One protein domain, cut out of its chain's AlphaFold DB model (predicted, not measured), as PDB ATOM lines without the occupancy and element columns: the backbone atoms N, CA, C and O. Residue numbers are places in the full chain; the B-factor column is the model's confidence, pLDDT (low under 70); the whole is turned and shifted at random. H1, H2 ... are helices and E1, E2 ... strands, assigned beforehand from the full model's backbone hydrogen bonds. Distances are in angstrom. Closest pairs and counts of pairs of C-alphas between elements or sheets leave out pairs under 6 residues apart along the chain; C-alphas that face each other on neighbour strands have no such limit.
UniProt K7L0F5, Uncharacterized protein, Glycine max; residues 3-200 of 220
ATOM      1  N   LEU A   3      79.057 -74.780  79.434       88.25
ATOM      2  CA  LEU A   3      77.979 -74.158  78.682       88.25
ATOM      3  C   LEU A   3      78.101 -72.642  78.811       88.25
ATOM      4  O   LEU A   3      78.210 -72.113  79.915       88.25
ATOM      5  N   SER A   4      78.064 -71.947  77.681       91.57
ATOM      6  CA  SER A   4      78.125 -70.492  77.617       91.57
ATOM      7  C   SER A   4      77.063 -69.963  76.669       91.57
ATOM      8  O   SER A   4      76.846 -70.517  75.590       91.57
ATOM      9  N   THR A   5      76.419 -68.870  77.066       90.36
ATOM     10  CA  THR A   5      75.511 -68.108  76.214       90.36
ATOM     11  C   THR A   5      76.032 -66.689  76.040       90.36
ATOM     12  O   THR A   5      76.614 -66.102  76.956       90.36
ATOM     13  N   LYS A   6      75.872 -66.129  74.840       93.71
ATOM     14  CA  LYS A   6      76.343 -64.776  74.529       93.71
ATOM     15  C   LYS A   6      75.420 -64.106  73.529       93.71
ATOM     16  O   LYS A   6      75.078 -64.711  72.524       93.71
ATOM     17  N   THR A   7      75.124 -62.833  73.751       94.66
ATOM     18  CA  THR A   7      74.430 -61.993  72.769       94.66
ATOM     19  C   THR A   7      75.380 -60.927  72.234       94.66
ATOM     20  O   THR A   7      76.191 -60.374  72.983       94.66
ATOM     21  N   ARG A   8      75.305 -60.629  70.938       95.50
ATOM     22  CA  ARG A   8      76.054 -59.543  70.296       95.50
ATOM     23  C   ARG A   8      75.130 -58.778  69.360       95.50
ATOM     24  O   ARG A   8      74.498 -59.385  68.513       95.50
ATOM     25  N   LYS A   9      75.131 -57.449  69.458       95.61
ATOM     26  CA  LYS A   9      74.484 -56.568  68.477       95.61
ATOM     27  C   LYS A   9      75.524 -55.901  67.580       95.61
ATOM     28  O   LYS A   9      76.612 -55.559  68.051       95.61
ATOM     29  N   LYS A  10      75.210 -55.749  66.296       95.76
ATOM     30  CA  LYS A  10      76.021 -55.045  65.289       95.76
ATOM     31  C   LYS A  10      75.096 -54.157  64.470       95.76
ATOM     32  O   LYS A  10      74.075 -54.651  64.024       95.76
ATOM     33  N   PHE A  11      75.464 -52.904  64.251       95.57
ATOM     34  CA  PHE A  11      74.675 -51.964  63.452       95.57
ATOM     35  C   PHE A  11      75.214 -51.908  62.023       95.57
ATOM     36  O   PHE A  11      76.432 -51.954  61.831       95.57
ATOM     37  N   GLY A  12      74.308 -51.867  61.053       93.68
ATOM     38  CA  GLY A  12      74.599 -51.691  59.637       93.68
ATOM     39  C   GLY A  12      74.633 -50.218  59.240       93.68
ATOM     40  O   GLY A  12      74.081 -49.356  59.924       93.68
ATOM     41  N   ASP A  13      75.269 -49.935  58.105       93.86
ATOM     42  CA  ASP A  13      75.349 -48.578  57.546       93.86
ATOM     43  C   ASP A  13      73.987 -48.064  57.040       93.86
ATOM     44  O   ASP A  13      73.781 -46.861  56.899       93.86
ATOM     45  N   ASP A  14      73.041 -48.968  56.779       93.86
ATOM     46  CA  ASP A  14      71.670 -48.670  56.354       93.86
ATOM     47  C   ASP A  14      70.726 -48.309  57.518       93.86
ATOM     48  O   ASP A  14      69.554 -47.994  57.291       93.86
ATOM     49  N   GLY A  15      71.239 -48.331  58.753       94.40
ATOM     50  CA  GLY A  15      70.483 -48.114  59.984       94.40
ATOM     51  C   GLY A  15      69.835 -49.378  60.551       94.40
ATOM     52  O   GLY A  15      69.284 -49.307  61.648       94.40
ATOM     53  N   GLY A  16      69.909 -50.514  59.852       95.72
ATOM     54  CA  GLY A  16      69.512 -51.814  60.388       95.72
ATOM     55  C   GLY A  16      70.515 -52.346  61.410       95.72
ATOM     56  O   GLY A  16      71.566 -51.748  61.675       95.72
ATOM     57  N   PHE A  17      70.209 -53.491  62.011       96.06
ATOM     58  CA  PHE A  17      71.144 -54.161  62.909       96.06
ATOM     59  C   PHE A  17      70.926 -55.670  62.959       96.06
ATOM     60  O   PHE A  17      69.835 -56.186  62.742       96.06
ATOM     61  N   TRP A  18      71.982 -56.384  63.334       95.22
ATOM     62  CA  TRP A  18      71.951 -57.818  63.575       95.22
ATOM     63  C   TRP A  18      72.119 -58.099  65.061       95.22
ATOM     64  O   TRP A  18      73.015 -57.545  65.708       95.22
ATOM     65  N   GLU A  19      71.280 -58.976  65.599       95.65
ATOM     66  CA  GLU A  19      71.437 -59.553  66.929       95.65
ATOM     67  C   GLU A  19      71.809 -61.031  66.799       95.65
ATOM     68  O   GLU A  19      71.012 -61.858  66.362       95.65
ATOM     69  N   ASP A  20      73.029 -61.363  67.204       94.98
ATOM     70  CA  ASP A  20      73.525 -62.728  67.275       94.98
ATOM     71  C   ASP A  20      73.315 -63.260  68.702       94.98
ATOM     72  O   ASP A  20      73.791 -62.649  69.665       94.98
ATOM     73  N   TRP A  21      72.682 -64.418  68.854       94.46
ATOM     74  CA  TRP A  21      72.610 -65.171  70.103       94.46
ATOM     75  C   TRP A  21      73.327 -66.506  69.947       94.46
ATOM     76  O   TRP A  21      72.949 -67.332  69.121       94.46
ATOM     77  N   TYR A  22      74.359 -66.720  70.752       93.53
ATOM     78  CA  TYR A  22      75.193 -67.909  70.733       93.53
ATOM     79  C   TYR A  22      74.902 -68.783  71.945       93.53
ATOM     80  O   TYR A  22      74.856 -68.289  73.073       93.53
ATOM     81  N   VAL A  23      74.837 -70.087  71.714       91.85
ATOM     82  CA  VAL A  23      74.968 -71.130  72.729       91.85
ATOM     83  C   VAL A  23      76.161 -71.967  72.340       91.85
ATOM     84  O   VAL A  23      76.184 -72.547  71.264       91.85
ATOM     85  N   THR A  24      77.163 -72.031  73.201       92.18
ATOM     86  CA  THR A  24      78.326 -72.890  72.993       92.18
ATOM     87  C   THR A  24      78.418 -73.871  74.135       92.18
ATOM     88  O   THR A  24      78.379 -73.464  75.296       92.18
ATOM     89  N   TYR A  25      78.550 -75.151  73.813       88.01
ATOM     90  CA  TYR A  25      78.790 -76.182  74.806       88.01
ATOM     91  C   TYR A  25      79.968 -77.063  74.424       88.01
ATOM     92  O   TYR A  25      80.168 -77.390  73.254       88.01
ATOM     93  N   THR A  26      80.728 -77.459  75.441       87.59
ATOM     94  CA  THR A  26      81.874 -78.357  75.308       87.59
ATOM     95  C   THR A  26      81.640 -79.623  76.124       87.59
ATOM     96  O   THR A  26      81.462 -79.582  77.350       87.59
ATOM     97  N   VAL A  27      81.668 -80.765  75.439       83.37
ATOM     98  CA  VAL A  27      81.514 -82.108  76.010       83.37
ATOM     99  C   VAL A  27      82.716 -82.945  75.586       83.37
ATOM    100  O   VAL A  27      83.026 -83.041  74.403       83.37
ATOM    101  N   HIS A  28      83.441 -83.504  76.560       81.97
ATOM    102  CA  HIS A  28      84.655 -84.302  76.328       81.97
ATOM    103  C   HIS A  28      85.677 -83.642  75.377       81.97
ATOM    104  O   HIS A  28      86.297 -84.307  74.550       81.97
ATOM    105  N   GLY A  29      85.846 -82.319  75.487       82.69
ATOM    106  CA  GLY A  29      86.773 -81.537  74.657       82.69
ATOM    107  C   GLY A  29      86.271 -81.222  73.243       82.69
ATOM    108  O   GLY A  29      86.990 -80.577  72.486       82.69
ATOM    109  N   GLN A  30      85.057 -81.643  72.876       79.48
ATOM    110  CA  GLN A  30      84.418 -81.275  71.615       79.48
ATOM    111  C   GLN A  30      83.424 -80.146  71.841       79.48
ATOM    112  O   GLN A  30      82.578 -80.233  72.730       79.48
ATOM    113  N   THR A  31      83.527 -79.107  71.020       86.64
ATOM    114  CA  THR A  31      82.697 -77.911  71.127       86.64
ATOM    115  C   THR A  31      81.699 -77.850  69.983       86.64
ATOM    116  O   THR A  31      82.063 -78.005  68.816       86.64
ATOM    117  N   CYS A  32      80.450 -77.580  70.340       86.20
ATOM    118  CA  CYS A  32      79.386 -77.250  69.413       86.20
ATOM    119  C   CYS A  32      78.867 -75.850  69.740       86.20
ATOM    120  O   CYS A  32      78.704 -75.492  70.913       86.20
ATOM    121  N   SER A  33      78.618 -75.057  68.705       91.35
ATOM    122  CA  SER A  33      78.076 -73.711  68.818       91.35
ATOM    123  C   SER A  33      76.818 -73.589  67.972       91.35
ATOM    124  O   SER A  33      76.853 -73.749  66.756       91.35
ATOM    125  N   LEU A  34      75.710 -73.245  68.614       91.56
ATOM    126  CA  LEU A  34      74.505 -72.777  67.953       91.56
ATOM    127  C   LEU A  34      74.509 -71.260  67.946       91.56
ATOM    128  O   LEU A  34      74.776 -70.635  68.969       91.56
ATOM    129  N   CYS A  35      74.196 -70.670  66.806       94.48
ATOM    130  CA  CYS A  35      74.016 -69.243  66.652       94.48
ATOM    131  C   CYS A  35      72.660 -68.980  66.005       94.48
ATOM    132  O   CYS A  35      72.365 -69.481  64.921       94.48
ATOM    133  N   LEU A  36      71.839 -68.191  66.682       94.91
ATOM    134  CA  LEU A  36      70.641 -67.601  66.119       94.91
ATOM    135  C   LEU A  36      70.955 -66.148  65.771       94.91
ATOM    136  O   LEU A  36      71.233 -65.351  66.660       94.91
ATOM    137  N   VAL A  37      70.889 -65.804  64.492       95.79
ATOM    138  CA  VAL A  37      71.075 -64.433  64.009       95.79
ATOM    139  C   VAL A  37      69.720 -63.857  63.646       95.79
ATOM    140  O   VAL A  37      68.981 -64.460  62.870       95.79
ATOM    141  N   ARG A  38      69.401 -62.693  64.196       95.45
ATOM    142  CA  ARG A  38      68.199 -61.915  63.891       95.45
ATOM    143  C   ARG A  38      68.607 -60.670  63.125       95.45
ATOM    144  O   ARG A  38      69.474 -59.938  63.593       95.45
ATOM    145  N   ASP A  39      68.009 -60.466  61.964       95.12
ATOM    146  CA  ASP A  39      68.282 -59.343  61.071       95.12
ATOM    147  C   ASP A  39      67.108 -58.362  61.104       95.12
ATOM    148  O   ASP A  39      65.981 -58.723  60.738       95.12
ATOM    149  N   TYR A  40      67.379 -57.155  61.588       94.28
ATOM    150  CA  TYR A  40      66.410 -56.081  61.736       94.28
ATOM    151  C   TYR A  40      66.673 -54.985  60.704       94.28
ATOM    152  O   TYR A  40      67.812 -54.538  60.548       94.28
ATOM    153  N   ASP A  41      65.616 -54.502  60.043       92.27
ATOM    154  CA  ASP A  41      65.730 -53.282  59.243       92.27
ATOM    155  C   ASP A  41      65.902 -52.026  60.110       92.27
ATOM    156  O   ASP A  41      65.819 -52.039  61.338       92.27
ATOM    157  N   LYS A  42      66.090 -50.893  59.432       94.52
ATOM    158  CA  LYS A  42      66.139 -49.546  60.013       94.52
ATOM    159  C   LYS A  42      64.869 -49.096  60.755       94.52
ATOM    160  O   LYS A  42      64.848 -47.983  61.278       94.52
ATOM    161  N   HIS A  43      63.795 -49.885  60.729       93.08
ATOM    162  CA  HIS A  43      62.539 -49.626  61.433       93.08
ATOM    163  C   HIS A  43      62.275 -50.671  62.532       93.08
ATOM    164  O   HIS A  43      61.140 -50.792  62.990       93.08
ATOM    165  N   ASP A  44      63.303 -51.423  62.938       91.13
ATOM    166  CA  ASP A  44      63.247 -52.495  63.935       91.13
ATOM    167  C   ASP A  44      62.332 -53.676  63.555       91.13
ATOM    168  O   ASP A  44      61.950 -54.476  64.417       91.13
ATOM    169  N   ASN A  45      61.997 -53.852  62.271       90.68
ATOM    170  CA  ASN A  45      61.280 -55.042  61.820       90.68
ATOM    171  C   ASN A  45      62.254 -56.201  61.643       90.68
ATOM    172  O   ASN A  45      63.234 -56.105  60.904       90.68
ATOM    173  N   LEU A  46      61.944 -57.326  62.281       91.23
ATOM    174  CA  LEU A  46      62.663 -58.574  62.073       91.23
ATOM    175  C   LEU A  46      62.303 -59.152  60.698       91.23
ATOM    176  O   LEU A  46      61.206 -59.679  60.511       91.23
ATOM    177  N   ASN A  47      63.245 -59.084  59.761       88.88
ATOM    178  CA  ASN A  47      63.047 -59.534  58.380       88.88
ATOM    179  C   ASN A  47      63.522 -60.963  58.155       88.88
ATOM    180  O   ASN A  47      62.976 -61.697  57.329       88.88
ATOM    181  N   LYS A  48      64.575 -61.353  58.874       93.99
ATOM    182  CA  LYS A  48      65.253 -62.619  58.644       93.99
ATOM    183  C   LYS A  48      65.838 -63.183  59.924       93.99
ATOM    184  O   LYS A  48      66.362 -62.480  60.784       93.99
ATOM    185  N   VAL A  49      65.775 -64.501  60.012       95.00
ATOM    186  CA  VAL A  49      66.322 -65.310  61.090       95.00
ATOM    187  C   VAL A  49      67.243 -66.336  60.471       95.00
ATOM    188  O   VAL A  49      66.861 -67.035  59.540       95.00
ATOM    189  N   SER A  50      68.463 -66.446  60.975       95.50
ATOM    190  CA  SER A  50      69.387 -67.492  60.552       95.50
ATOM    191  C   SER A  50      69.718 -68.388  61.730       95.50
ATOM    192  O   SER A  50      70.200 -67.915  62.753       95.50
ATOM    193  N   PHE A  51      69.463 -69.681  61.588       94.00
ATOM    194  CA  PHE A  51      69.893 -70.704  62.525       94.00
ATOM    195  C   PHE A  51      71.165 -71.351  61.991       94.00
ATOM    196  O   PHE A  51      71.160 -71.960  60.920       94.00
ATOM    197  N   ILE A  52      72.252 -71.204  62.736       93.45
ATOM    198  CA  ILE A  52      73.577 -71.678  62.362       93.45
ATOM    199  C   ILE A  52      74.041 -72.667  63.425       93.45
ATOM    200  O   ILE A  52      74.189 -72.309  64.589       93.45
ATOM    201  N   LEU A  53      74.295 -73.904  63.027       89.95
ATOM    202  CA  LEU A  53      74.915 -74.923  63.862       89.95
ATOM    203  C   LEU A  53      76.341 -75.150  63.371       89.95
ATOM    204  O   LEU A  53      76.547 -75.534  62.221       89.95
ATOM    205  N   LEU A  54      77.306 -74.920  64.254       88.51
ATOM    206  CA  LEU A  54      78.725 -75.168  64.045       88.51
ATOM    207  C   LEU A  54      79.157 -76.326  64.942       88.51
ATOM    208  O   LEU A  54      79.238 -76.169  66.159       88.51
ATOM    209  N   ASP A  55      79.473 -77.470  64.345       81.01
ATOM    210  CA  ASP A  55      80.061 -78.599  65.062       81.01
ATOM    211  C   ASP A  55      81.519 -78.801  64.647       81.01
ATOM    212  O   ASP A  55      81.831 -79.137  63.499       81.01
ATOM    213  N   LEU A  56      82.425 -78.602  65.605       74.64
ATOM    214  CA  LEU A  56      83.867 -78.724  65.401       74.64
ATOM    215  C   LEU A  56      84.380 -80.155  65.654       74.64
ATOM    216  O   LEU A  56      85.560 -80.426  65.441       74.64
ATOM    217  N   GLY A  57      83.532 -81.081  66.116       66.71
ATOM    218  CA  GLY A  57      83.972 -82.375  66.644       66.71
ATOM    219  C   GLY A  57      84.165 -83.506  65.627       66.71
ATOM    220  O   GLY A  57      84.992 -84.382  65.879       66.71
ATOM    221  N   LEU A  58      83.427 -83.524  64.509       58.34
ATOM    222  CA  LEU A  58      83.408 -84.652  63.553       58.34
ATOM    223  C   LEU A  58      83.533 -84.207  62.082       58.34
ATOM    224  O   LEU A  58      82.894 -84.767  61.190       58.34
ATOM    225  N   GLY A  59      84.383 -83.206  61.825       63.97
ATOM    226  CA  GLY A  59      84.748 -82.784  60.465       63.97
ATOM    227  C   GLY A  59      84.237 -81.409  60.035       63.97
ATOM    228  O   GLY A  59      83.924 -81.252  58.864       63.97
ATOM    229  N   PHE A  60      84.177 -80.433  60.954       60.96
ATOM    230  CA  PHE A  60      83.718 -79.055  60.702       60.96
ATOM    231  C   PHE A  60      82.415 -79.002  59.901       60.96
ATOM    232  O   PHE A  60      82.403 -78.799  58.687       60.96
ATOM    233  N   ARG A  61      81.291 -79.155  60.596       72.68
ATOM    234  CA  ARG A  61      79.971 -79.084  59.970       72.68
ATOM    235  C   ARG A  61      79.342 -77.738  60.271       72.68
ATOM    236  O   ARG A  61      79.318 -77.302  61.418       72.68
ATOM    237  N   THR A  62      78.858 -77.082  59.222       83.99
ATOM    238  CA  THR A  62      78.093 -75.839  59.330       83.99
ATOM    239  C   THR A  62      76.735 -76.062  58.696       83.99
ATOM    240  O   THR A  62      76.625 -76.106  57.475       83.99
ATOM    241  N   LEU A  63      75.698 -76.196  59.511       86.42
ATOM    242  CA  LEU A  63      74.325 -76.135  59.026       86.42
ATOM    243  C   LEU A  63      73.843 -74.701  59.178       86.42
ATOM    244  O   LEU A  63      73.941 -74.131  60.257       86.42
ATOM    245  N   CYS A  64      73.346 -74.112  58.097       92.04
ATOM    246  CA  CYS A  64      72.815 -72.758  58.098       92.04
ATOM    247  C   CYS A  64      71.442 -72.765  57.428       92.04
ATOM    248  O   CYS A  64      71.310 -73.120  56.250       92.04
ATOM    249  N   LEU A  65      70.424 -72.418  58.206       93.30
ATOM    250  CA  LEU A  65      69.040 -72.283  57.778       93.30
ATOM    251  C   LEU A  65      68.650 -70.816  57.885       93.30
ATOM    252  O   LEU A  65      68.699 -70.238  58.965       93.30
ATOM    253  N   HIS A  66      68.252 -70.228  56.772       94.88
ATOM    254  CA  HIS A  66      67.702 -68.889  56.685       94.88
ATOM    255  C   HIS A  66      66.183 -68.984  56.607       94.88
ATOM    256  O   HIS A  66      65.655 -69.714  55.775       94.88
ATOM    257  N   ILE A  67      65.502 -68.246  57.470       94.16
ATOM    258  CA  ILE A  67      64.051 -68.151  57.549       94.16
ATOM    259  C   ILE A  67      63.709 -66.673  57.401       94.16
ATOM    260  O   ILE A  67      64.171 -65.851  58.189       94.16
ATOM    261  N   GLU A  68      62.931 -66.330  56.391       92.43
ATOM    262  CA  GLU A  68      62.561 -64.947  56.079       92.43
ATOM    263  C   GLU A  68      61.094 -64.877  55.673       92.43
ATOM    264  O   GLU A  68      60.528 -65.873  55.219       92.43
ATOM    265  N   THR A  69      60.464 -63.720  55.859       89.16
ATOM    266  CA  THR A  69      59.122 -63.480  55.326       89.16
ATOM    267  C   THR A  69      59.184 -63.190  53.832       89.16
ATOM    268  O   THR A  69      60.056 -62.468  53.349       89.16
ATOM    269  N   THR A  70      58.232 -63.728  53.082       85.45
ATOM    270  CA  THR A  70      58.006 -63.351  51.687       85.45
ATOM    271  C   THR A  70      57.247 -62.026  51.642       85.45
ATOM    272  O   THR A  70      56.224 -61.847  52.302       85.45
ATOM    273  N   SER A  71      57.716 -61.077  50.832       83.73
ATOM    274  CA  SER A  71      57.006 -59.804  50.636       83.73
ATOM    275  C   SER A  71      55.671 -59.970  49.905       83.73
ATOM    276  O   SER A  71      54.794 -59.124  50.028       83.73
ATOM    277  N   GLU A  72      55.535 -61.037  49.115       83.58
ATOM    278  CA  GLU A  72      54.373 -61.284  48.255       83.58
ATOM    279  C   GLU A  72      53.192 -61.876  49.026       83.58
ATOM    280  O   GLU A  72      52.049 -61.479  48.809       83.58
ATOM    281  N   THR A  73      53.466 -62.814  49.933       83.69
ATOM    282  CA  THR A  73      52.427 -63.611  50.598       83.69
ATOM    283  C   THR A  73      52.434 -63.469  52.119       83.69
ATOM    284  O   THR A  73      51.445 -63.801  52.769       83.69
ATOM    285  N   GLY A  74      53.509 -62.929  52.702       85.47
ATOM    286  CA  GLY A  74      53.664 -62.803  54.148       85.47
ATOM    287  C   GLY A  74      53.933 -64.131  54.859       85.47
ATOM    288  O   GLY A  74      53.883 -64.170  56.086       85.47
ATOM    289  N   PHE A  75      54.215 -65.211  54.127       87.84
ATOM    290  CA  PHE A  75      54.585 -66.509  54.690       87.84
ATOM    291  C   PHE A  75      56.093 -66.615  54.924       87.84
ATOM    292  O   PHE A  75      56.876 -65.776  54.486       87.84
ATOM    293  N   LEU A  76      56.518 -67.666  55.624       91.81
ATOM    294  CA  LEU A  76      57.931 -67.975  55.802       91.81
ATOM    295  C   LEU A  76      58.461 -68.739  54.596       91.81
ATOM    296  O   LEU A  76      57.883 -69.750  54.189       91.81
ATOM    297  N   ARG A  77      59.627 -68.312  54.120       91.27
ATOM    298  CA  ARG A  77      60.484 -69.064  53.209       91.27
ATOM    299  C   ARG A  77      61.698 -69.580  53.961       91.27
ATOM    300  O   ARG A  77      62.293 -68.861  54.763       91.27
ATOM    301  N   ILE A  78      62.084 -70.822  53.677       91.78
ATOM    302  CA  ILE A  78      63.259 -71.459  54.276       91.78
ATOM    303  C   ILE A  78      64.285 -71.740  53.190       91.78
ATOM    304  O   ILE A  78      64.023 -72.494  52.256       91.78
ATOM    305  N   ASN A  79      65.478 -71.186  53.357       91.49
ATOM    306  CA  ASN A  79      66.615 -71.399  52.477       91.49
ATOM    307  C   ASN A  79      67.768 -72.014  53.275       91.49
ATOM    308  O   ASN A  79      67.968 -71.688  54.442       91.49
ATOM    309  N   SER A  80      68.563 -72.885  52.658       90.08
ATOM    310  CA  SER A  80      69.815 -73.360  53.255       90.08
ATOM    311  C   SER A  80      70.977 -73.056  52.327       90.08
ATOM    312  O   SER A  80      70.853 -73.189  51.112       90.08
ATOM    313  N   THR A  81      72.111 -72.641  52.890       84.91
ATOM    314  CA  THR A  81      73.328 -72.372  52.107       84.91
ATOM    315  C   THR A  81      74.035 -73.648  51.661       84.91
ATOM    316  O   THR A  81      74.889 -73.597  50.781       84.91
ATOM    317  N   GLN A  82      73.692 -74.791  52.259       81.57
ATOM    318  CA  GLN A  82      74.275 -76.091  51.953       81.57
ATOM    319  C   GLN A  82      73.164 -77.122  51.761       81.57
ATOM    320  O   GLN A  82      72.105 -77.046  52.382       81.57
ATOM    321  N   SER A  83      73.407 -78.118  50.907       79.41
ATOM    322  CA  SER A  83      72.516 -79.273  50.832       79.41
ATOM    323  C   SER A  83      72.676 -80.087  52.112       79.41
ATOM    324  O   SER A  83      73.721 -80.689  52.349       79.41
ATOM    325  N   ILE A  84      71.651 -80.063  52.962       78.38
ATOM    326  CA  ILE A  84      71.612 -80.883  54.170       78.38
ATOM    327  C   ILE A  84      71.183 -82.289  53.737       78.38
ATOM    328  O   ILE A  84      70.111 -82.420  53.137       78.38
ATOM    329  N   PRO A  85      71.973 -83.339  54.023       82.17
ATOM    330  CA  PRO A  85      71.639 -84.703  53.637       82.17
ATOM    331  C   PRO A  85      70.567 -85.274  54.573       82.17
ATOM    332  O   PRO A  85      70.839 -86.182  55.353       82.17
ATOM    333  N   TRP A  86      69.353 -84.715  54.522       87.97
ATOM    334  CA  TRP A  86      68.203 -85.152  55.314       87.97
ATOM    335  C   TRP A  86      68.047 -86.672  55.208       87.97
ATOM    336  O   TRP A  86      67.815 -87.207  54.125       87.97
ATOM    337  N   THR A  87      68.188 -87.372  56.332       87.77
ATOM    338  CA  THR A  87      68.106 -88.837  56.379       87.77
ATOM    339  C   THR A  87      66.665 -89.314  56.285       87.77
ATOM    340  O   THR A  87      66.413 -90.442  55.862       87.77
ATOM    341  N   LYS A  88      65.708 -88.461  56.668       92.52
ATOM    342  CA  LYS A  88      64.287 -88.775  56.586       92.52
ATOM    343  C   LYS A  88      63.447 -87.539  56.317       92.52
ATOM    344  O   LYS A  88      63.713 -86.461  56.843       92.52
ATOM    345  N   THR A  89      62.397 -87.723  55.532       93.13
ATOM    346  CA  THR A  89      61.370 -86.712  55.284       93.13
ATOM    347  C   THR A  89      60.001 -87.342  55.477       93.13
ATOM    348  O   THR A  89      59.768 -88.464  55.023       93.13
ATOM    349  N   ASN A  90      59.097 -86.640  56.141       94.09
ATOM    350  CA  ASN A  90      57.735 -87.086  56.383       94.09
ATOM    351  C   ASN A  90      56.770 -85.916  56.182       94.09
ATOM    352  O   ASN A  90      57.097 -84.785  56.530       94.09
ATOM    353  N   ARG A  91      55.597 -86.198  55.617       93.06
ATOM    354  CA  ARG A  91      54.498 -85.246  55.461       93.06
ATOM    355  C   ARG A  91      53.270 -85.849  56.122       93.06
ATOM    356  O   ARG A  91      52.882 -86.966  55.778       93.06
ATOM    357  N   THR A  92      52.656 -85.112  57.036       92.18
ATOM    358  CA  THR A  92      51.362 -85.472  57.629       92.18
ATOM    359  C   THR A  92      50.343 -84.385  57.346       92.18
ATOM    360  O   THR A  92      50.693 -83.211  57.371       92.18
ATOM    361  N   VAL A  93      49.095 -84.778  57.117       90.42
ATOM    362  CA  VAL A  93      47.956 -83.868  56.958       90.42
ATOM    363  C   VAL A  93      46.954 -84.203  58.052       90.42
ATOM    364  O   VAL A  93      46.690 -85.386  58.294       90.42
ATOM    365  N   ASP A  94      46.459 -83.194  58.761       87.13
ATOM    366  CA  ASP A  94      45.447 -83.390  59.794       87.13
ATOM    367  C   ASP A  94      44.013 -83.263  59.242       87.13
ATOM    368  O   ASP A  94      43.789 -83.095  58.048       87.13
ATOM    369  N   ALA A  95      43.010 -83.390  60.114       86.22
ATOM    370  CA  ALA A  95      41.601 -83.330  59.713       86.22
ATOM    371  C   ALA A  95      41.118 -81.926  59.286       86.22
ATOM    372  O   ALA A  95      39.972 -81.793  58.861       86.22
ATOM    373  N   ARG A  96      41.942 -80.885  59.461       86.05
ATOM    374  CA  ARG A  96      41.693 -79.501  59.031       86.05
ATOM    375  C   ARG A  96      42.475 -79.144  57.768       86.05
ATOM    376  O   ARG A  96      42.527 -77.971  57.419       86.05
ATOM    377  N   ASP A  97      43.073 -80.144  57.123       84.75
ATOM    378  CA  ASP A  97      43.994 -79.993  56.000       84.75
ATOM    379  C   ASP A  97      45.277 -79.212  56.349       84.75
ATOM    380  O   ASP A  97      46.028 -78.821  55.450       84.75
ATOM    381  N   ASP A  98      45.592 -79.046  57.643       88.52
ATOM    382  CA  ASP A  98      46.871 -78.479  58.057       88.52
ATOM    383  C   ASP A  98      47.977 -79.501  57.760       88.52
ATOM    384  O   ASP A  98      47.928 -80.670  58.166       88.52
ATOM    385  N   VAL A  99      49.002 -79.052  57.041       91.67
ATOM    386  CA  VAL A  99      50.116 -79.890  56.594       91.67
ATOM    387  C   VAL A  99      51.320 -79.654  57.492       91.67
ATOM    388  O   VAL A  99      51.728 -78.516  57.726       91.67
ATOM    389  N   VAL A 100      51.940 -80.738  57.950       93.58
ATOM    390  CA  VAL A 100      53.213 -80.707  58.669       93.58
ATOM    391  C   VAL A 100      54.260 -81.475  57.874       93.58
ATOM    392  O   VAL A 100      54.189 -82.699  57.745       93.58
ATOM    393  N   ASP A 101      55.246 -80.746  57.362       94.05
ATOM    394  CA  ASP A 101      56.432 -81.302  56.717       94.05
ATOM    395  C   ASP A 101      57.563 -81.400  57.745       94.05
ATOM    396  O   ASP A 101      58.016 -80.393  58.286       94.05
ATOM    397  N   THR A 102      58.044 -82.613  58.006       95.40
ATOM    398  CA  THR A 102      59.162 -82.885  58.915       95.40
ATOM    399  C   THR A 102      60.359 -83.393  58.125       95.40
ATOM    400  O   THR A 102      60.270 -84.401  57.420       95.40
ATOM    401  N   LYS A 103      61.506 -82.727  58.258       94.70
ATOM    402  CA  LYS A 103      62.800 -83.205  57.764       94.70
ATOM    403  C   LYS A 103      63.705 -83.487  58.948       94.70
ATOM    404  O   LYS A 103      63.810 -82.678  59.868       94.70
ATOM    405  N   VAL A 104      64.348 -84.641  58.919       94.46
ATOM    406  CA  VAL A 104      65.213 -85.115  59.991       94.46
ATOM    407  C   VAL A 104      66.584 -85.404  59.426       94.46
ATOM    408  O   VAL A 104      66.723 -86.010  58.361       94.46
ATOM    409  N   TYR A 105      67.595 -84.976  60.163       91.82
ATOM    410  CA  TYR A 105      68.967 -85.371  59.959       91.82
ATOM    411  C   TYR A 105      69.485 -86.016  61.240       91.82
ATOM    412  O   TYR A 105      69.571 -85.356  62.273       91.82
ATOM    413  N   LEU A 106      69.780 -87.312  61.169       89.60
ATOM    414  CA  LEU A 106      70.435 -88.054  62.239       89.60
ATOM    415  C   LEU A 106      71.881 -88.311  61.819       89.60
ATOM    416  O   LEU A 106      72.122 -88.933  60.784       89.60
ATOM    417  N   ASP A 107      72.817 -87.840  62.625       85.23
ATOM    418  CA  ASP A 107      74.253 -87.992  62.416       85.23
ATOM    419  C   ASP A 107      74.891 -88.552  63.677       85.23
ATOM    420  O   ASP A 107      74.437 -88.284  64.786       85.23
ATOM    421  N   GLY A 108      75.949 -89.334  63.524       78.84
ATOM    422  CA  GLY A 108      76.673 -89.856  64.669       78.84
ATOM    423  C   GLY A 108      77.350 -91.185  64.414       78.84
ATOM    424  O   GLY A 108      77.261 -91.785  63.340       78.84
ATOM    425  N   ASN A 109      78.082 -91.634  65.426       70.64
ATOM    426  CA  ASN A 109      78.675 -92.959  65.438       70.64
ATOM    427  C   ASN A 109      77.763 -93.912  66.214       70.64
ATOM    428  O   ASN A 109      77.077 -93.515  67.150       70.64
ATOM    429  N   ALA A 110      77.765 -95.188  65.825       60.22
ATOM    430  CA  ALA A 110      76.701 -96.123  66.174       60.22
ATOM    431  C   ALA A 110      76.296 -96.178  67.662       60.22
ATOM    432  O   ALA A 110      75.167 -96.565  67.906       60.22
ATOM    433  N   ASN A 111      77.137 -95.802  68.645       59.90
ATOM    434  CA  ASN A 111      76.786 -95.905  70.072       59.90
ATOM    435  C   ASN A 111      77.465 -94.898  71.031       59.90
ATOM    436  O   ASN A 111      77.517 -95.164  72.232       59.90
ATOM    437  N   GLN A 112      78.060 -93.796  70.563       79.79
ATOM    438  CA  GLN A 112      78.839 -92.925  71.464       79.79
ATOM    439  C   GLN A 112      78.419 -91.464  71.426       79.79
ATOM    440  O   GLN A 112      78.255 -90.866  72.480       79.79
ATOM    441  N   ARG A 113      78.242 -90.893  70.241       85.58
ATOM    442  CA  ARG A 113      77.797 -89.519  70.056       85.58
ATOM    443  C   ARG A 113      76.860 -89.478  68.862       85.58
ATOM    444  O   ARG A 113      77.274 -89.848  67.763       85.58
ATOM    445  N   ASN A 114      75.640 -89.008  69.092       89.13
ATOM    446  CA  ASN A 114      74.668 -88.762  68.038       89.13
ATOM    447  C   ASN A 114      74.090 -87.353  68.157       89.13
ATOM    448  O   ASN A 114      73.869 -86.844  69.257       89.13
ATOM    449  N   ASP A 115      73.814 -86.775  67.002       90.11
ATOM    450  CA  ASP A 115      73.215 -85.473  66.794       90.11
ATOM    451  C   ASP A 115      71.940 -85.666  65.957       90.11
ATOM    452  O   ASP A 115      71.935 -86.356  64.935       90.11
ATOM    453  N   LEU A 116      70.835 -85.077  66.405       93.17
ATOM    454  CA  LEU A 116      69.562 -85.064  65.694       93.17
ATOM    455  C   LEU A 116      69.175 -83.617  65.413       93.17
ATOM    456  O   LEU A 116      68.959 -82.829  66.333       93.17
ATOM    457  N   ILE A 117      69.020 -83.291  64.136       93.37
ATOM    458  CA  ILE A 117      68.487 -82.011  63.680       93.37
ATOM    459  C   ILE A 117      67.117 -82.264  63.073       93.37
ATOM    460  O   ILE A 117      66.951 -83.139  62.220       93.37
ATOM    461  N   VAL A 118      66.136 -81.484  63.504       95.51
ATOM    462  CA  VAL A 118      64.767 -81.545  63.005       95.51
ATOM    463  C   VAL A 118      64.370 -80.185  62.465       95.51
ATOM    464  O   VAL A 118      64.584 -79.163  63.115       95.51
ATOM    465  N   LEU A 119      63.769 -80.196  61.283       95.47
ATOM    466  CA  LEU A 119      63.089 -79.063  60.681       95.47
ATOM    467  C   LEU A 119      61.622 -79.447  60.468       95.47
ATOM    468  O   LEU A 119      61.320 -80.270  59.607       95.47
ATOM    469  N   GLU A 120      60.723 -78.856  61.245       95.88
ATOM    470  CA  GLU A 120      59.273 -79.038  61.121       95.88
ATOM    471  C   GLU A 120      58.640 -77.753  60.572       95.88
ATOM    472  O   GLU A 120      58.844 -76.671  61.123       95.88
ATOM    473  N   CYS A 121      57.873 -77.863  59.491       94.83
ATOM    474  CA  CYS A 121      57.201 -76.749  58.821       94.83
ATOM    475  C   CYS A 121      55.691 -76.993  58.825       94.83
ATOM    476  O   CYS A 121      55.256 -78.051  58.371       94.83
ATOM    477  N   LYS A 122      54.899 -76.034  59.316       93.75
ATOM    478  CA  LYS A 122      53.430 -76.122  59.356       93.75
ATOM    479  C   LYS A 122      52.771 -75.160  58.377       93.75
ATOM    480  O   LYS A 122      52.975 -73.945  58.465       93.75
ATOM    481  N   LYS A 123      51.922 -75.699  57.508       89.85
ATOM    482  CA  LYS A 123      51.251 -74.991  56.412       89.85
ATOM    483  C   LYS A 123      49.739 -75.156  56.523       89.85
ATOM    484  O   LYS A 123      49.279 -76.198  56.971       89.85
ATOM    485  N   ASN A 124      48.993 -74.152  56.064       81.98
ATOM    486  CA  ASN A 124      47.523 -74.182  56.085       81.98
ATOM    487  C   ASN A 124      46.910 -74.818  54.823       81.98
ATOM    488  O   ASN A 124      45.695 -74.951  54.742       81.98
ATOM    489  N   SER A 125      47.706 -75.121  53.794       75.36
ATOM    490  CA  SER A 125      47.223 -75.830  52.607       75.36
ATOM    491  C   SER A 125      48.332 -76.638  51.940       75.36
ATOM    492  O   SER A 125      49.525 -76.414  52.164       75.36
ATOM    493  N   THR A 126      47.919 -77.584  51.098       70.32
ATOM    494  CA  THR A 126      48.796 -78.406  50.254       70.32
ATOM    495  C   THR A 126      49.306 -77.680  49.010       70.32
ATOM    496  O   THR A 126      50.233 -78.171  48.374       70.32
ATOM    497  N   ASP A 127      48.712 -76.538  48.654       69.19
ATOM    498  CA  ASP A 127      48.902 -75.909  47.339       69.19
ATOM    499  C   ASP A 127      50.142 -75.001  47.275       69.19
ATOM    500  O   ASP A 127      50.645 -74.710  46.190       69.19
ATOM    501  N   HIS A 128      50.676 -74.592  48.431       66.13
ATOM    502  CA  HIS A 128      51.859 -73.735  48.540       66.13
ATOM    503  C   HIS A 128      53.028 -74.499  49.175       66.13
ATOM    504  O   HIS A 128      53.347 -74.354  50.356       66.13
ATOM    505  N   ASP A 129      53.687 -75.348  48.382       69.11
ATOM    506  CA  ASP A 129      54.751 -76.239  48.869       69.11
ATOM    507  C   ASP A 129      55.980 -75.507  49.451       69.11
ATOM    508  O   ASP A 129      56.720 -76.095  50.247       69.11
ATOM    509  N   GLU A 130      56.198 -74.234  49.116       71.80
ATOM    510  CA  GLU A 130      57.346 -73.448  49.601       71.80
ATOM    511  C   GLU A 130      57.027 -72.537  50.796       71.80
ATOM    512  O   GLU A 130      57.950 -72.000  51.410       71.80
ATOM    513  N   GLU A 131      55.753 -72.385  51.156       81.25
ATOM    514  CA  GLU A 131      55.299 -71.379  52.117       81.25
ATOM    515  C   GLU A 131      54.811 -72.040  53.404       81.25
ATOM    516  O   GLU A 131      54.079 -73.028  53.383       81.25
ATOM    517  N   THR A 132      55.243 -71.523  54.552       89.59
ATOM    518  CA  THR A 132      54.881 -72.077  55.863       89.59
ATOM    519  C   THR A 132      54.586 -70.971  56.865       89.59
ATOM    520  O   THR A 132      55.166 -69.891  56.810       89.59
ATOM    521  N   ASN A 133      53.674 -71.226  57.801       90.20
ATOM    522  CA  ASN A 133      53.293 -70.258  58.837       90.20
ATOM    523  C   ASN A 133      54.172 -70.366  60.077       90.20
ATOM    524  O   ASN A 133      54.396 -69.385  60.787       90.20
ATOM    525  N   VAL A 134      54.641 -71.584  60.345       94.80
ATOM    526  CA  VAL A 134      55.459 -71.909  61.508       94.80
ATOM    527  C   VAL A 134      56.610 -72.793  61.063       94.80
ATOM    528  O   VAL A 134      56.416 -73.759  60.325       94.80
ATOM    529  N   VAL A 135      57.804 -72.468  61.534       95.69
ATOM    530  CA  VAL A 135      59.010 -73.275  61.388       95.69
ATOM    531  C   VAL A 135      59.531 -73.593  62.772       95.69
ATOM    532  O   VAL A 135      59.725 -72.700  63.590       95.69
ATOM    533  N   THR A 136      59.787 -74.865  63.035       96.70
ATOM    534  CA  THR A 136      60.504 -75.301  64.228       96.70
ATOM    535  C   THR A 136      61.813 -75.937  63.801       96.70
ATOM    536  O   THR A 136      61.820 -76.891  63.026       96.70
ATOM    537  N   VAL A 137      62.918 -75.411  64.317       95.43
ATOM    538  CA  VAL A 137      64.244 -76.011  64.195       95.43
ATOM    539  C   VAL A 137      64.634 -76.541  65.563       95.43
ATOM    540  O   VAL A 137      64.718 -75.776  66.521       95.43
ATOM    541  N   ALA A 138      64.871 -77.841  65.666       95.64
ATOM    542  CA  ALA A 138      65.343 -78.461  66.894       95.64
ATOM    543  C   ALA A 138      66.691 -79.129  66.657       95.64
ATOM    544  O   ALA A 138      66.893 -79.802  65.648       95.64
ATOM    545  N   HIS A 139      67.601 -78.956  67.606       93.77
ATOM    546  CA  HIS A 139      68.869 -79.657  67.646       93.77
ATOM    547  C   HIS A 139      68.984 -80.395  68.969       93.77
ATOM    548  O   HIS A 139      68.810 -79.798  70.032       93.77
ATOM    549  N   TYR A 140      69.297 -81.679  68.889       94.10
ATOM    550  CA  TYR A 140      69.559 -82.530  70.030       94.10
ATOM    551  C   TYR A 140      70.932 -83.154  69.879       94.10
ATOM    552  O   TYR A 140      71.249 -83.703  68.831       94.10
ATOM    553  N   PHE A 141      71.693 -83.130  70.956       91.77
ATOM    554  CA  PHE A 141      73.006 -83.741  71.067       91.77
ATOM    555  C   PHE A 141      72.949 -84.767  72.190       91.77
ATOM    556  O   PHE A 141      72.431 -84.462  73.264       91.77
ATOM    557  N   ALA A 142      73.492 -85.958  71.978       91.75
ATOM    558  CA  ALA A 142      73.625 -86.975  73.015       91.75
ATOM    559  C   ALA A 142      75.002 -87.634  72.936       91.75
ATOM    560  O   ALA A 142      75.393 -88.145  71.886       91.75
ATOM    561  N   ASP A 143      75.720 -87.653  74.059       88.85
ATOM    562  CA  ASP A 143      77.025 -88.300  74.196       88.85
ATOM    563  C   ASP A 143      77.015 -89.258  75.391       88.85
ATOM    564  O   ASP A 143      76.710 -88.863  76.516       88.85
ATOM    565  N   SER A 144      77.344 -90.522  75.140       85.59
ATOM    566  CA  SER A 144      77.487 -91.594  76.131       85.59
ATOM    567  C   SER A 144      78.908 -92.139  76.196       85.59
ATOM    568  O   SER A 144      79.105 -93.293  76.586       85.59
ATOM    569  N   ARG A 145      79.931 -91.355  75.828       72.66
ATOM    570  CA  ARG A 145      81.346 -91.720  76.020       72.66
ATOM    571  C   ARG A 145      81.717 -91.709  77.507       72.66
ATOM    572  O   ARG A 145      82.500 -90.903  77.991       72.66
ATOM    573  N   GLY A 146      81.183 -92.697  78.214       57.69
ATOM    574  CA  GLY A 146      81.431 -93.037  79.604       57.69
ATOM    575  C   GLY A 146      81.214 -94.538  79.796       57.69
ATOM    576  O   GLY A 146      80.119 -94.968  80.103       57.69
ATOM    577  N   ARG A 147      82.284 -95.320  79.586       49.03
ATOM    578  CA  ARG A 147      82.496 -96.732  79.985       49.03
ATOM    579  C   ARG A 147      81.365 -97.733  79.687       49.03
ATOM    580  O   ARG A 147      80.464 -97.937  80.484       49.03
ATOM    581  N   ALA A 148      81.575 -98.538  78.647       49.73
ATOM    582  CA  ALA A 148      80.774 -99.712  78.277       49.73
ATOM    583  C   ALA A 148      80.671-100.849  79.333       49.73
ATOM    584  O   ALA A 148      80.185-101.922  78.994       49.73
ATOM    585  N   PHE A 149      81.132-100.671  80.581       46.70
ATOM    586  CA  PHE A 149      81.252-101.776  81.548       46.70
ATOM    587  C   PHE A 149      80.797-101.491  82.987       46.70
ATOM    588  O   PHE A 149      80.906-102.396  83.806       46.70
ATOM    589  N   ASN A 150      80.250-100.315  83.312       42.19
ATOM    590  CA  ASN A 150      79.606-100.105  84.617       42.19
ATOM    591  C   ASN A 150      78.143 -99.716  84.408       42.19
ATOM    592  O   ASN A 150      77.851 -98.749  83.715       42.19
ATOM    593  N   ILE A 151      77.253-100.512  84.999       50.97
ATOM    594  CA  ILE A 151      75.789-100.441  84.879       50.97
ATOM    595  C   ILE A 151      75.193 -99.263  85.689       50.97
ATOM    596  O   ILE A 151      74.008 -98.977  85.563       50.97
ATOM    597  N   ASP A 152      76.006 -98.514  86.442       50.04
ATOM    598  CA  ASP A 152      75.569 -97.328  87.199       50.04
ATOM    599  C   ASP A 152      75.499 -96.056  86.313       50.04
ATOM    600  O   ASP A 152      76.380 -95.194  86.298       50.04
ATOM    601  N   ASP A 153      74.466 -96.038  85.473       51.31
ATOM    602  CA  ASP A 153      73.536 -94.975  85.030       51.31
ATOM    603  C   ASP A 153      73.864 -93.451  84.942       51.31
ATOM    604  O   ASP A 153      72.934 -92.698  84.671       51.31
ATOM    605  N   GLU A 154      75.087 -92.910  85.086       54.35
ATOM    606  CA  GLU A 154      75.206 -91.430  85.291       54.35
ATOM    607  C   GLU A 154      76.145 -90.567  84.419       54.35
ATOM    608  O   GLU A 154      76.264 -89.369  84.674       54.35
ATOM    609  N   LEU A 155      76.792 -91.064  83.358       71.85
ATOM    610  CA  LEU A 155      77.782 -90.233  82.626       71.85
ATOM    611  C   LEU A 155      77.374 -89.744  81.232       71.85
ATOM    612  O   LEU A 155      78.113 -88.967  80.628       71.85
ATOM    613  N   GLY A 156      76.223 -90.167  80.715       83.49
ATOM    614  CA  GLY A 156      75.763 -89.714  79.407       83.49
ATOM    615  C   GLY A 156      75.096 -88.342  79.480       83.49
ATOM    616  O   GLY A 156      74.116 -88.179  80.207       83.49
ATOM    617  N   ILE A 157      75.563 -87.373  78.692       89.23
ATOM    618  CA  ILE A 157      74.953 -86.041  78.625       89.23
ATOM    619  C   ILE A 157      74.149 -85.847  77.343       89.23
ATOM    620  O   ILE A 157      74.633 -86.084  76.237       89.23
ATOM    621  N   GLY A 158      72.913 -85.392  77.509       92.42
ATOM    622  CA  GLY A 158      72.045 -84.931  76.441       92.42
ATOM    623  C   GLY A 158      71.806 -83.429  76.533       92.42
ATOM    624  O   GLY A 158      71.669 -82.886  77.630       92.42
ATOM    625  N   LEU A 159      71.725 -82.757  75.391       93.36
ATOM    626  CA  LEU A 159      71.356 -81.350  75.280       93.36
ATOM    627  C   LEU A 159      70.336 -81.158  74.168       93.36
ATOM    628  O   LEU A 159      70.401 -81.832  73.144       93.36
ATOM    629  N   SER A 160      69.437 -80.196  74.342       94.35
ATOM    630  CA  SER A 160      68.536 -79.760  73.281       94.35
ATOM    631  C   SER A 160      68.413 -78.249  73.206       94.35
ATOM    632  O   SER A 160      68.355 -77.573  74.233       94.35
ATOM    633  N   VAL A 161      68.278 -77.730  71.992       93.39
ATOM    634  CA  VAL A 161      67.854 -76.354  71.716       93.39
ATOM    635  C   VAL A 161      66.744 -76.410  70.678       93.39
ATOM    636  O   VAL A 161      66.868 -77.115  69.676       93.39
ATOM    637  N   VAL A 162      65.666 -75.664  70.903       94.92
ATOM    638  CA  VAL A 162      64.529 -75.583  69.980       94.92
ATOM    639  C   VAL A 162      64.240 -74.122  69.678       94.92
ATOM    640  O   VAL A 162      63.984 -73.338  70.585       94.92
ATOM    641  N   ALA A 163      64.264 -73.750  68.405       94.61
ATOM    642  CA  ALA A 163      63.845 -72.442  67.927       94.61
ATOM    643  C   ALA A 163      62.533 -72.586  67.154       94.61
ATOM    644  O   ALA A 163      62.433 -73.395  66.231       94.61
ATOM    645  N   LYS A 164      61.529 -71.794  67.521       96.29
ATOM    646  CA  LYS A 164      60.240 -71.719  66.831       96.29
ATOM    647  C   LYS A 164      60.119 -70.330  66.230       96.29
ATOM    648  O   LYS A 164      60.227 -69.341  66.946       96.29
ATOM    649  N   VAL A 165      59.899 -70.272  64.927       95.39
ATOM    650  CA  VAL A 165      59.691 -69.046  64.161       95.39
ATOM    651  C   VAL A 165      58.284 -69.092  63.597       95.39
ATOM    652  O   VAL A 165      57.874 -70.106  63.033       95.39
ATOM    653  N   ARG A 166      57.529 -68.012  63.750       94.59
ATOM    654  CA  ARG A 166      56.197 -67.876  63.158       94.59
ATOM    655  C   ARG A 166      55.999 -66.474  62.613       94.59
ATOM    656  O   ARG A 166      56.634 -65.536  63.088       94.59
ATOM    657  N   VAL A 167      55.070 -66.329  61.678       89.77
ATOM    658  CA  VAL A 167      54.554 -65.007  61.310       89.77
ATOM    659  C   VAL A 167      53.356 -64.683  62.193       89.77
ATOM    660  O   VAL A 167      52.441 -65.493  62.342       89.77
ATOM    661  N   SER A 168      53.358 -63.496  62.787       84.89
ATOM    662  CA  SER A 168      52.233 -62.949  63.538       84.89
ATOM    663  C   SER A 168      52.061 -61.485  63.157       84.89
ATOM    664  O   SER A 168      52.990 -60.699  63.297       84.89
ATOM    665  N   ASN A 169      50.873 -61.100  62.683       83.16
ATOM    666  CA  ASN A 169      50.569 -59.724  62.258       83.16
ATOM    667  C   ASN A 169      51.578 -59.146  61.240       83.16
ATOM    668  O   ASN A 169      51.932 -57.974  61.313       83.16
ATOM    669  N   GLY A 170      52.070 -59.976  60.313       79.77
ATOM    670  CA  GLY A 170      53.063 -59.574  59.308       79.77
ATOM    671  C   GLY A 170      54.496 -59.420  59.832       79.77
ATOM    672  O   GLY A 170      55.379 -59.064  59.060       79.77
ATOM    673  N   GLN A 171      54.746 -59.706  61.113       84.59
ATOM    674  CA  GLN A 171      56.077 -59.677  61.718       84.59
ATOM    675  C   GLN A 171      56.548 -61.085  62.081       84.59
ATOM    676  O   GLN A 171      55.745 -61.966  62.407       84.59
ATOM    677  N   LEU A 172      57.863 -61.291  62.048       91.02
ATOM    678  CA  LEU A 172      58.484 -62.504  62.561       91.02
ATOM    679  C   LEU A 172      58.479 -62.496  64.090       91.02
ATOM    680  O   LEU A 172      58.964 -61.564  64.725       91.02
ATOM    681  N   ASP A 173      57.972 -63.574  64.672       91.45
ATOM    682  CA  ASP A 173      58.046 -63.864  66.098       91.45
ATOM    683  C   ASP A 173      58.912 -65.110  66.299       91.45
ATOM    684  O   ASP A 173      58.736 -66.121  65.608       91.45
ATOM    685  N   ILE A 174      59.867 -65.032  67.227       92.61
ATOM    686  CA  ILE A 174      60.798 -66.122  67.521       92.61
ATOM    687  C   ILE A 174      60.772 -66.430  69.007       92.61
ATOM    688  O   ILE A 174      61.062 -65.569  69.839       92.61
ATOM    689  N   THR A 175      60.591 -67.703  69.331       94.05
ATOM    690  CA  THR A 175      60.865 -68.229  70.666       94.05
ATOM    691  C   THR A 175      61.994 -69.244  70.607       94.05
ATOM    692  O   THR A 175      62.113 -70.021  69.659       94.05
ATOM    693  N   VAL A 176      62.866 -69.205  71.611       92.29
ATOM    694  CA  VAL A 176      63.970 -70.154  71.753       92.29
ATOM    695  C   VAL A 176      63.861 -70.811  73.115       92.29
ATOM    696  O   VAL A 176      63.777 -70.132  74.136       92.29
ATOM    697  N   GLU A 177      63.860 -72.134  73.112       92.60
ATOM    698  CA  GLU A 177      63.849 -72.984  74.290       92.60
ATOM    699  C   GLU A 177      65.210 -73.677  74.408       92.60
ATOM    700  O   GLU A 177      65.749 -74.214  73.435       92.60
ATOM    701  N   GLY A 178      65.757 -73.670  75.620       89.14
ATOM    702  CA  GLY A 178      67.045 -74.271  75.932       89.14
ATOM    703  C   GLY A 178      68.225 -73.287  75.931       89.14
ATOM    704  O   GLY A 178      68.033 -72.071  75.848       89.14
ATOM    705  N   PRO A 179      69.460 -73.800  76.064       90.16
ATOM    706  CA  PRO A 179      69.818 -75.222  76.124       90.16
ATOM    707  C   PRO A 179      69.191 -75.938  77.327       90.16
ATOM    708  O   PRO A 179      69.257 -75.452  78.453       90.16
ATOM    709  N   GLU A 180      68.568 -77.084  77.079       92.69
ATOM    710  CA  GLU A 180      67.975 -77.941  78.109       92.69
ATOM    711  C   GLU A 180      68.770 -79.241  78.201       92.69
ATOM    712  O   GLU A 180      69.136 -79.818  77.176       92.69
ATOM    713  N   GLN A 181      69.070 -79.679  79.423       92.70
ATOM    714  CA  GLN A 181      69.816 -80.907  79.668       92.70
ATOM    715  C   GLN A 181      68.868 -82.104  79.776       92.70
ATOM    716  O   GLN A 181      67.803 -82.015  80.382       92.70
ATOM    717  N   HIS A 182      69.300 -83.235  79.224       92.81
ATOM    718  CA  HIS A 182      68.582 -84.509  79.244       92.81
ATOM    719  C   HIS A 182      69.546 -85.639  79.611       92.81
ATOM    720  O   HIS A 182      70.742 -85.539  79.318       92.81
ATOM    721  N   PRO A 183      69.059 -86.760  80.164       92.96
ATOM    722  CA  PRO A 183      69.815 -88.005  80.136       92.96
ATOM    723  C   PRO A 183      70.098 -88.409  78.680       92.96
ATOM    724  O   PRO A 183      69.177 -88.426  77.855       92.96
ATOM    725  N   ALA A 184      71.341 -88.770  78.341       92.11
ATOM    726  CA  ALA A 184      71.668 -89.189  76.970       92.11
ATOM    727  C   ALA A 184      70.828 -90.398  76.517       92.11
ATOM    728  O   ALA A 184      70.366 -90.439  75.379       92.11
ATOM    729  N   SER A 185      70.560 -91.344  77.422       91.82
ATOM    730  CA  SER A 185      69.698 -92.510  77.179       91.82
ATOM    731  C   SER A 185      68.282 -92.119  76.739       91.82
ATOM    732  O   SER A 185      67.732 -92.719  75.810       91.82
ATOM    733  N   ALA A 186      67.708 -91.071  77.338       93.83
ATOM    734  CA  ALA A 186      66.393 -90.557  76.973       93.83
ATOM    735  C   ALA A 186      66.388 -89.948  75.560       93.83
ATOM    736  O   ALA A 186      65.428 -90.141  74.808       93.83
ATOM    737  N   LEU A 187      67.462 -89.256  75.167       95.11
ATOM    738  CA  LEU A 187      67.603 -88.741  73.804       95.11
ATOM    739  C   LEU A 187      67.853 -89.857  72.785       95.11
ATOM    740  O   LEU A 187      67.209 -89.849  71.742       95.11
ATOM    741  N   PHE A 188      68.686 -90.858  73.081       93.72
ATOM    742  CA  PHE A 188      68.870 -91.997  72.170       93.72
ATOM    743  C   PHE A 188      67.566 -92.767  71.930       93.72
ATOM    744  O   PHE A 188      67.299 -93.173  70.799       93.72
ATOM    745  N   CYS A 189      66.720 -92.912  72.955       94.13
ATOM    746  CA  CYS A 189      65.379 -93.474  72.794       94.13
ATOM    747  C   CYS A 189      64.527 -92.649  71.814       94.13
ATOM    748  O   CYS A 189      63.882 -93.208  70.926       94.13
ATOM    749  N   MET A 190      64.564 -91.318  71.931       96.24
ATOM    750  CA  MET A 190      63.899 -90.424  70.982       96.24
ATOM    751  C   MET A 190      64.476 -90.574  69.566       96.24
ATOM    752  O   MET A 190      63.714 -90.660  68.608       96.24
ATOM    753  N   PHE A 191      65.801 -90.633  69.418       95.16
ATOM    754  CA  PHE A 191      66.468 -90.724  68.113       95.16
ATOM    755  C   PHE A 191      66.059 -91.993  67.370       95.16
ATOM    756  O   PHE A 191      65.726 -91.934  66.188       95.16
ATOM    757  N   ASP A 192      66.016 -93.127  68.070       93.31
ATOM    758  CA  ASP A 192      65.560 -94.399  67.515       93.31
ATOM    759  C   ASP A 192      64.088 -94.334  67.063       93.31
ATOM    760  O   ASP A 192      63.765 -94.740  65.943       93.31
ATOM    761  N   GLN A 193      63.197 -93.740  67.865       95.55
ATOM    762  CA  GLN A 193      61.787 -93.563  67.492       95.55
ATOM    763  C   GLN A 193      61.604 -92.649  66.273       95.55
ATOM    764  O   GLN A 193      60.848 -92.988  65.353       95.55
ATOM    765  N   VAL A 194      62.310 -91.517  66.232       95.26
ATOM    766  CA  VAL A 194      62.277 -90.583  65.098       95.26
ATOM    767  C   VAL A 194      62.832 -91.262  63.845       95.26
ATOM    768  O   VAL A 194      62.218 -91.200  62.781       95.26
ATOM    769  N   ASN A 195      63.941 -91.993  63.959       91.92
ATOM    770  CA  ASN A 195      64.524 -92.717  62.833       91.92
ATOM    771  C   ASN A 195      63.590 -93.816  62.304       91.92
ATOM    772  O   ASN A 195      63.464 -93.998  61.092       91.92
ATOM    773  N   ARG A 196      62.859 -94.511  63.184       93.26
ATOM    774  CA  ARG A 196      61.878 -95.540  62.799       93.26
ATOM    775  C   ARG A 196      60.633 -94.955  62.147       93.26
ATOM    776  O   ARG A 196      60.223 -95.423  61.089       93.26
ATOM    777  N   THR A 197      60.065 -93.891  62.708       93.37
ATOM    778  CA  THR A 197      58.752 -93.364  62.283       93.37
ATOM    779  C   THR A 197      58.844 -92.227  61.266       93.37
ATOM    780  O   THR A 197      57.989 -92.110  60.398       93.37
ATOM    781  N   GLY A 198      59.909 -91.423  61.311       91.46
ATOM    782  CA  GLY A 198      60.016 -90.163  60.565       91.46
ATOM    783  C   GLY A 198      59.189 -89.025  61.159       91.46
ATOM    784  O   GLY A 198      59.179 -87.938  60.596       91.46
ATOM    785  N   ILE A 199      58.521 -89.271  62.284       93.04
ATOM    786  CA  ILE A 199      57.756 -88.283  63.036       93.04
ATOM    787  C   ILE A 199      58.643 -87.806  64.180       93.04
ATOM    788  O   ILE A 199      59.355 -88.605  64.787       93.04
ATOM    789  N   TRP A 200      58.577 -86.520  64.502       95.79
ATOM    790  CA  TRP A 200      59.236 -85.959  65.673       95.79
ATOM    791  C   TRP A 200      58.223 -85.256  66.567       95.79
ATOM    792  O   TRP A 200      57.344 -84.541  66.098       95.79
TER     793      TRP A 200
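This is residues 3 to 200 of the 220 residues of an uncharacterized protein of Glycine max (UniProt K7L0F5). Two antiparallel sheets of six strands each, E1 to E6 and E7 to E12, form a sandwich that is only partly face to face: E1 lies beyond the overlap at one end, E7 and E8 at the other. The helix H1 covers part of one face of the second sheet, away from the first, and the loop of residues 144 to 156 reaches 22 to 34 A from the mean of the C-alphas. The printed part has 198 residues, with twelve named strands followed by one named helix, and is mostly strand. Each sheet's order is that of the chain. The whole is compact, with a radius of gyration of the C-alphas of 18.0 A and spans of 58 by 45 by 25 A.

E1, residues 3 to 11, begins at C-alpha 3 (77.979, -74.158, 78.682) and is 27.1 A long. E2 is residues 17 to 27, 32.6 A; E3 30 to 40, 32.5 A; E4 46 to 55, 26.7 A; E5 61 to 69, 26.5 A; and E6 76 to 80, 13.3 A. E7 is residues 88 to 93, 17.1 A, beginning at C-alpha 88 (64.287, -88.775, 56.586). E8 is residues 99 to 108, 29.5 A; E9 113 to 123, 33.2 A; E10 134 to 143, 29.9 A; E11 157 to 168, 35.7 A; and E12 171 to 183, 36.5 A. H1, residues 184 to 197, is 20.0 A long and ends at C-alpha 197 (58.752, -93.364, 62.283).

E1 to E6 form a meander, each strand the antiparallel neighbour of the one before, and so do E7 to E12; both sheets are twisted. In the hairpin E1 and E2, N 6 and O 22 are 3.0 A apart, within hydrogen-bond range; in the hairpin E10 and E11, N 137 and O 163 are 2.8 A apart. The facing parts of the sandwich are 10.1 A centre to centre, their strands at 16 degrees. Across it, the closest C-alphas of E4 and E12 are those of Leu 46 and Leu 172, 5.8 A apart. E6 and E7 are apart. H1 is on the second sheet, in two layers, a helix on one face of a sheet, at a height of 8.5 A. It lies over E8, E9 and E10, slantwise to the strands, at 54 degrees to E8 on the local plane. The closest C-alphas of H1 and E9 are those of Phe 191 and Leu 116, 6.9 A apart. In H1 every O i to N i+4 pair is within hydrogen-bond range.

The two C-alphas farthest apart, those of Asp 14 and Phe 149, are 59.6 A apart. The printed part has no cut, and its one long link is E10 to E11. The mean pLDDT of the printed part is 87.1; residues 57 to 60, 110 to 111, 127 to 129 and 146 to 154 are under 70.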